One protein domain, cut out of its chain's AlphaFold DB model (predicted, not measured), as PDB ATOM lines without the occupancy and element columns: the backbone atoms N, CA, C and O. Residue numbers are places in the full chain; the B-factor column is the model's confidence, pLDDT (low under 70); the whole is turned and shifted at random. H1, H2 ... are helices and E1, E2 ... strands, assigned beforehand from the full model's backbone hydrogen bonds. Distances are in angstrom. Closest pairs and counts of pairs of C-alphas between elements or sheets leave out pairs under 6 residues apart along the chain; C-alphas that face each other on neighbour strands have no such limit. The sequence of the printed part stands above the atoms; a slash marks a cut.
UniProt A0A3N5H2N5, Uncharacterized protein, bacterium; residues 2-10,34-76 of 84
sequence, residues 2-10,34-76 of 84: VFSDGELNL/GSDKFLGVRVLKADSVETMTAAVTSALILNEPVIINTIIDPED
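What this domain is: This is residues 2 to 10 and 34 to 76 of the 84 residues of an uncharacterized protein of bacterium (UniProt A0A3N5H2N5). Picture a small wall of three parallel strands with one helix, H1, laid over one face of it; the other face has no named helix. The chain goes along E2, folds back through H1 over E2 and E3, and returns along E3 between the short edge strand E1 and E2; the turn at Asn 63 and the tail of residues 72 to 76 lie toward the two ends of the longest axis. The 52 printed residues hold three named strands and one named helix, in the chain order E1, E2, H1, E3, while the sheet order is E1, E3, E2; the class is mixed, helices and strands. The whole is only just compact, close to loose, with a radius of gyration of the C-alphas of 11.8 A, and it spans 34 by 24 by 15 A.

Where its parts are: Start at C-alpha 2, at (9.095, 28.067, 8.840), where E1 begins; it covers residues 2 to 4 and is 6.1 A long. After the cut, look for E2 at residues 41 to 46, 16.0 A from first to last C-alpha. H1 follows at residues 49 to 61 and measures 18.4 A; find its first C-alpha at (18.578, 29.900, 20.121). E3, residues 66 to 71, is 15.8 A long and ends at C-alpha 71, at (8.378, 28.519, 17.301).

How they stand to each other: Begin with E3, the inner strand. E1 is its parallel neighbour at 25 degrees, with N 2 and O 68 within hydrogen-bond range at 2.8 A. E2 is its parallel neighbour at 29 degrees; check N 44 and O 67, and N 69 and O 44, each 2.8 A apart. E1 and E2 are edge strands and are apart. Beside E2, the short stretch of residues 37 to 38 pairs antiparallel with residues 41 to 42 of E2. H1 is on the sheet at a height of 9.2 A, over E3 and E2; on the local plane its line stands at 2 degrees to E2, along the strands. Its closest C-alphas to E2 are those of Met 52 and Ala 46, 4.7 A apart; to E3, those of Ala 59 and Val 66, 6.0 A apart. E2, H1 and E3 form a strand-helix-strand unit, two parallel neighbour strands with a helix between, and its crossover is right-handed. The sheet E1, E3, E2 and H1 form two layers, a sheet with its helix on one face. In H1 every O i to N i+4 pair is within hydrogen-bond range.

The domain as a whole: The two C-alphas farthest apart are those of Asn 63 and Glu 75, at 34.9 A. Residues 11 to 33 are not printed, and C-alphas 10 and 34 are 23.8 A apart across this cut, which lies in the link from E1 to E2. The links E2 to H1 and H1 to E3 are tight. The mean pLDDT of the printed part is 91.0, and no printed residue is under 70.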
ATOM      1  N   VAL A   2      10.443  27.531   8.641       91.50
ATOM      2  CA  VAL A   2       9.095  28.067   8.840       91.50
ATOM      3  C   VAL A   2       9.075  28.736  10.203       91.50
ATOM      4  O   VAL A   2       9.423  28.094  11.186       91.50
ATOM      5  N   PHE A   3       8.708  30.014  10.244       90.88
ATOM      6  CA  PHE A   3       8.470  30.736  11.488       90.88
ATOM      7  C   PHE A   3       6.993  30.595  11.823       90.88
ATOM      8  O   PHE A   3       6.141  30.899  10.990       90.88
ATOM      9  N   SER A   4       6.722  30.050  12.998       90.06
ATOM     10  CA  SER A   4       5.411  29.575  13.400       90.06
ATOM     11  C   SER A   4       5.061  30.219  14.741       90.06
ATOM     12  O   SER A   4       5.772  30.047  15.728       90.06
ATOM     13  N   ASP A   5       4.006  31.024  14.743       87.81
ATOM     14  CA  ASP A   5       3.567  31.863  15.862       87.81
ATOM     15  C   ASP A   5       2.044  31.760  16.095       87.81
ATOM     16  O   ASP A   5       1.454  32.576  16.804       87.81
ATOM     17  N   GLY A   6       1.395  30.756  15.481       85.38
ATOM     18  CA  GLY A   6      -0.032  30.413  15.627       85.38
ATOM     19  C   GLY A   6      -1.006  31.358  14.919       85.38
ATOM     20  O   GLY A   6      -2.087  30.958  14.473       85.38
ATOM     21  N   GLU A   7      -0.620  32.621  14.771       89.56
ATOM     22  CA  GLU A   7      -1.489  33.700  14.337       89.56
ATOM     23  C   GLU A   7      -0.764  34.686  13.418       89.56
ATOM     24  O   GLU A   7       0.447  34.835  13.440       89.56
ATOM     25  N   LEU A   8      -1.521  35.475  12.659       87.19
ATOM     26  CA  LEU A   8      -1.014  36.653  11.959       87.19
ATOM     27  C   LEU A   8      -0.738  37.789  12.965       87.19
ATOM     28  O   LEU A   8      -1.444  38.806  12.981       87.19
ATOM     29  N   ASN A   9       0.285  37.627  13.811       86.81
ATOM     30  CA  ASN A   9       0.538  38.480  14.980       86.81
ATOM     31  C   ASN A   9       0.747  39.957  14.636       86.81
ATOM     32  O   ASN A   9       0.230  40.835  15.324       86.81
ATOM     33  N   LEU A  10       1.401  40.267  13.515       85.75
ATOM     34  CA  LEU A  10       1.568  41.657  13.065       85.75
ATOM     35  C   LEU A  10       0.245  42.316  12.651       85.75
ATOM     36  O   LEU A  10       0.064  43.524  12.818       85.75
ATOM     37  N   GLY A  34       2.825  18.957  13.895       84.88
ATOM     38  CA  GLY A  34       2.296  17.879  14.741       84.88
ATOM     39  C   GLY A  34       3.026  16.533  14.621       84.88
ATOM     40  O   GLY A  34       2.512  15.517  15.083       84.88
ATOM     41  N   SER A  35       4.183  16.494  13.954       88.38
ATOM     42  CA  SER A  35       4.884  15.273  13.549       88.38
ATOM     43  C   SER A  35       6.351  15.567  13.228       88.38
ATOM     44  O   SER A  35       6.678  16.617  12.676       88.38
ATOM     45  N   ASP A  36       7.224  14.590  13.482       89.88
ATOM     46  CA  ASP A  36       8.656  14.643  13.142       89.88
ATOM     47  C   ASP A  36       8.918  14.492  11.630       89.88
ATOM     48  O   ASP A  36      10.053  14.613  11.154       89.88
ATOM     49  N   LYS A  37       7.867  14.199  10.853       92.94
ATOM     50  CA  LYS A  37       7.890  14.152   9.389       92.94
ATOM     51  C   LYS A  37       6.653  14.807   8.794       92.94
ATOM     52  O   LYS A  37       5.530  14.502   9.195       92.94
ATOM     53  N   PHE A  38       6.859  15.606   7.757       93.56
ATOM     54  CA  PHE A  38       5.805  16.228   6.969       93.56
ATOM     55  C   PHE A  38       6.064  15.967   5.486       93.56
ATOM     56  O   PHE A  38       7.137  16.276   4.976       93.56
ATOM     57  N   LEU A  39       5.106  15.335   4.800       91.62
ATOM     58  CA  LEU A  39       5.240  14.921   3.393       91.62
ATOM     59  C   LEU A  39       6.529  14.121   3.101       91.62
ATOM     60  O   LEU A  39       7.152  14.272   2.055       91.62
ATOM     61  N   GLY A  40       6.950  13.276   4.048       91.12
ATOM     62  CA  GLY A  40       8.176  12.472   3.944       91.12
ATOM     63  C   GLY A  40       9.473  13.224   4.263       91.12
ATOM     64  O   GLY A  40      10.518  12.588   4.376       91.12
ATOM     65  N   VAL A  41       9.406  14.538   4.476       93.94
ATOM     66  CA  VAL A  41      10.532  15.401   4.851       93.94
ATOM     67  C   VAL A  41      10.632  15.477   6.372       93.94
ATOM     68  O   VAL A  41       9.615  15.590   7.057       93.94
ATOM     69  N   ARG A  42      11.847  15.413   6.920       94.38
ATOM     70  CA  ARG A  42      12.081  15.519   8.368       94.38
ATOM     71  C   ARG A  42      11.752  16.926   8.869       94.38
ATOM     72  O   ARG A  42      12.119  17.902   8.217       94.38
ATOM     73  N   VAL A  43      11.116  17.021  10.033       94.75
ATOM     74  CA  VAL A  43      10.831  18.283  10.725       94.75
ATOM     75  C   VAL A  43      11.702  18.376  11.977       94.75
ATOM     76  O   VAL A  43      11.698  17.474  12.809       94.75
ATOM     77  N   LEU A  44      12.461  19.461  12.112       94.25
ATOM     78  CA  LEU A  44      13.244  19.800  13.298       94.25
ATOM     79  C   LEU A  44      12.576  20.975  14.003       94.25
ATOM     80  O   LEU A  44      12.388  22.026  13.391       94.25
ATOM     81  N   LYS A  45      12.222  20.805  15.274       92.69
ATOM     82  CA  LYS A  45      11.658  21.881  16.091       92.69
ATOM     83  C   LYS A  45      12.771  22.737  16.687       92.69
ATOM     84  O   LYS A  45      13.765  22.203  17.174       92.69
ATOM     85  N   ALA A  46      12.576  24.047  16.642       93.81
ATOM     86  CA  ALA A  46      13.456  25.046  17.221       93.81
ATOM     87  C   ALA A  46      12.610  26.066  17.992       93.81
ATOM     88  O   ALA A  46      11.864  26.835  17.397       93.81
ATOM     89  N   ASP A  47      12.711  26.049  19.310       91.00
ATOM     90  CA  ASP A  47      12.004  26.914  20.265       91.00
ATOM     91  C   ASP A  47      12.949  27.857  21.029       91.00
ATOM     92  O   ASP A  47      12.508  28.720  21.782       91.00
ATOM     93  N   SER A  48      14.257  27.703  20.839       91.50
ATOM     94  CA  SER A  48      15.296  28.477  21.499       91.50
ATOM     95  C   SER A  48      16.458  28.725  20.539       91.50
ATOM     96  O   SER A  48      16.561  28.125  19.464       91.50
ATOM     97  N   VAL A  49      17.374  29.614  20.919       91.38
ATOM     98  CA  VAL A  49      18.578  29.900  20.121       91.38
ATOM     99  C   VAL A  49      19.458  28.652  19.998       91.38
ATOM    100  O   VAL A  49      20.028  28.377  18.937       91.38
ATOM    101  N   GLU A  50      19.542  27.862  21.066       94.19
ATOM    102  CA  GLU A  50      20.300  26.615  21.113       94.19
ATOM    103  C   GLU A  50      19.694  25.566  20.179       94.19
ATOM    104  O   GLU A  50      20.415  24.983  19.361       94.19
ATOM    105  N   THR A  51      18.375  25.351  20.245       94.50
ATOM    106  CA  THR A  51      17.685  24.363  19.400       94.50
ATOM    107  C   THR A  51      17.662  24.797  17.937       94.50
ATOM    108  O   THR A  51      17.844  23.965  17.049       94.50
ATOM    109  N   MET A  52      17.585  26.101  17.668       93.62
ATOM    110  CA  MET A  52      17.748  26.677  16.332       93.62
ATOM    111  C   MET A  52      19.135  26.403  15.749       93.62
ATOM    112  O   MET A  52      19.254  25.914  14.624       93.62
ATOM    113  N   THR A  53      20.189  26.678  16.518       95.06
ATOM    114  CA  THR A  53      21.572  26.443  16.080       95.06
ATOM    115  C   THR A  53      21.791  24.959  15.799       95.06
ATOM    116  O   THR A  53      22.284  24.598  14.729       95.06
ATOM    117  N   ALA A  54      21.338  24.086  16.704       94.56
ATOM    118  CA  ALA A  54      21.416  22.639  16.530       94.56
ATOM    119  C   ALA A  54      20.638  22.150  15.294       94.56
ATOM    120  O   ALA A  54      21.133  21.291  14.558       94.56
ATOM    121  N   ALA A  55      19.449  22.702  15.032       94.00
ATOM    122  CA  ALA A  55      18.632  22.345  13.876       94.00
ATOM    123  C   ALA A  55      19.291  22.760  12.555       94.00
ATOM    124  O   ALA A  55      19.323  21.968  11.612       94.00
ATOM    125  N   VAL A  56      19.871  23.963  12.493       93.94
ATOM    126  CA  VAL A  56      20.610  24.446  11.316       93.94
ATOM    127  C   VAL A  56      21.855  23.599  11.072       93.94
ATOM    128  O   VAL A  56      22.066  23.140   9.953       93.94
ATOM    129  N   THR A  57      22.657  23.327  12.106       94.50
ATOM    130  CA  THR A  57      23.830  22.451  11.977       94.50
ATOM    131  C   THR A  57      23.430  21.058  11.496       94.50
ATOM    132  O   THR A  57      24.042  20.530  10.571       94.50
ATOM    133  N   SER A  58      22.364  20.483  12.060       92.69
ATOM    134  CA  SER A  58      21.853  19.174  11.642       92.69
ATOM    135  C   SER A  58      21.390  19.184  10.187       92.69
ATOM    136  O   SER A  58      21.734  18.272   9.445       92.69
ATOM    137  N   ALA A  59      20.670  20.220   9.754       92.50
ATOM    138  CA  ALA A  59      20.209  20.359   8.374       92.50
ATOM    139  C   ALA A  59      21.355  20.547   7.364       92.50
ATOM    140  O   ALA A  59      21.209  20.163   6.213       92.50
ATOM    141  N   LEU A  60      22.490  21.120   7.776       91.56
ATOM    142  CA  LEU A  60      23.674  21.252   6.918       91.56
ATOM    143  C   LEU A  60      24.473  19.945   6.805       91.56
ATOM    144  O   LEU A  60      25.102  19.697   5.780       91.56
ATOM    145  N   ILE A  61      24.471  19.120   7.856       94.19
ATOM    146  CA  ILE A  61      25.132  17.804   7.867       94.19
ATOM    147  C   ILE A  61      24.295  16.776   7.098       94.19
ATOM    148  O   ILE A  61      24.825  15.948   6.356       94.19
ATOM    149  N   LEU A  62      22.980  16.815   7.302       85.94
ATOM    150  CA  LEU A  62      22.017  15.976   6.614       85.94
ATOM    151  C   LEU A  62      21.893  16.477   5.173       85.94
ATOM    152  O   LEU A  62      21.246  17.479   4.909       85.94
ATOM    153  N   ASN A  63      22.506  15.776   4.222       85.56
ATOM    154  CA  ASN A  63      22.414  16.090   2.791       85.56
ATOM    155  C   ASN A  63      21.032  15.709   2.195       85.56
ATOM    156  O   ASN A  63      20.944  15.107   1.126       85.56
ATOM    157  N   GLU A  64      19.953  15.994   2.928       90.69
ATOM    158  CA  GLU A  64      18.550  15.740   2.595       90.69
ATOM    159  C   GLU A  64      17.716  17.005   2.868       90.69
ATOM    160  O   GLU A  64      18.111  17.846   3.678       90.69
ATOM    161  N   PRO A  65      16.558  17.187   2.210       92.56
ATOM    162  CA  PRO A  65      15.656  18.271   2.571       92.56
ATOM    163  C   PRO A  65      15.173  18.096   4.016       92.56
ATOM    164  O   PRO A  65      14.749  17.014   4.422       92.56
ATOM    165  N   VAL A  66      15.205  19.186   4.782       95.25
ATOM    166  CA  VAL A  66      14.731  19.238   6.167       95.25
ATOM    167  C   VAL A  66      13.908  20.508   6.367       95.25
ATOM    168  O   VAL A  66      14.273  21.595   5.914       95.25
ATOM    169  N   ILE A  67      12.783  20.379   7.061       95.12
ATOM    170  CA  ILE A  67      11.970  21.502   7.522       95.12
ATOM    171  C   ILE A  67      12.441  21.854   8.928       95.12
ATOM    172  O   ILE A  67      12.415  21.019   9.820       95.12
ATOM    173  N   ILE A  68      12.851  23.099   9.139       95.06
ATOM    174  CA  ILE A  68      13.075  23.638  10.484       95.06
ATOM    175  C   ILE A  68      11.828  24.437  10.853       95.06
ATOM    176  O   ILE A  68      11.526  25.412  10.158       95.06
ATOM    177  N   ASN A  69      11.107  23.988  11.879       94.31
ATOM    178  CA  ASN A  69       9.957  24.665  12.459       94.31
ATOM    179  C   ASN A  69      10.414  25.518  13.645       94.31
ATOM    180  O   ASN A  69      10.748  24.976  14.699       94.31
ATOM    181  N   THR A  70      10.450  26.831  13.455       93.81
ATOM    182  CA  THR A  70      10.860  27.800  14.468       93.81
ATOM    183  C   THR A  70       9.621  28.336  15.176       93.81
ATOM    184  O   THR A  70       8.781  28.975  14.545       93.81
ATOM    185  N   ILE A  71       9.494  28.062  16.470       90.75
ATOM    186  CA  ILE A  71       8.378  28.519  17.301       90.75
ATOM    187  C   ILE A  71       8.745  29.894  17.849       90.75
ATOM    188  O   ILE A  71       9.772  30.041  18.506       90.75
ATOM    189  N   ILE A  72       7.932  30.897  17.531       88.56
ATOM    190  CA  ILE A  72       8.125  32.277  17.984       88.56
ATOM    191  C   ILE A  72       7.077  32.593  19.044       88.56
ATOM    192  O   ILE A  72       5.899  32.290  18.848       88.56
ATOM    193  N   ASP A  73       7.506  33.214  20.143       85.88
ATOM    194  CA  ASP A  73       6.594  33.761  21.142       85.88
ATOM    195  C   ASP A  73       5.953  35.052  20.593       85.88
ATOM    196  O   ASP A  73       6.664  36.016  20.286       85.88
ATOM    197  N   PRO A  74       4.616  35.114  20.456       82.31
ATOM    198  CA  PRO A  74       3.919  36.322  20.031       82.31
ATOM    199  C   PRO A  74       4.213  37.572  20.874       82.31
ATOM    200  O   PRO A  74       4.089  38.691  20.366       82.31
ATOM    201  N   GLU A  75       4.587  37.418  22.148       82.00
ATOM    202  CA  GLU A  75       4.890  38.551  23.028       82.00
ATOM    203  C   GLU A  75       6.163  39.297  22.603       82.00
ATOM    204  O   GLU A  75       6.244  40.514  22.796       82.00
ATOM    205  N   ASP A  76       7.107  38.630  21.929       81.88
ATOM    206  CA  ASP A  76       8.350  39.249  21.447       81.88
ATOM    207  C   ASP A  76       8.078  40.408  20.475       81.88
ATOM    208  O   ASP A  76       8.799  41.412  20.453       81.88
TER     209      ASP A  76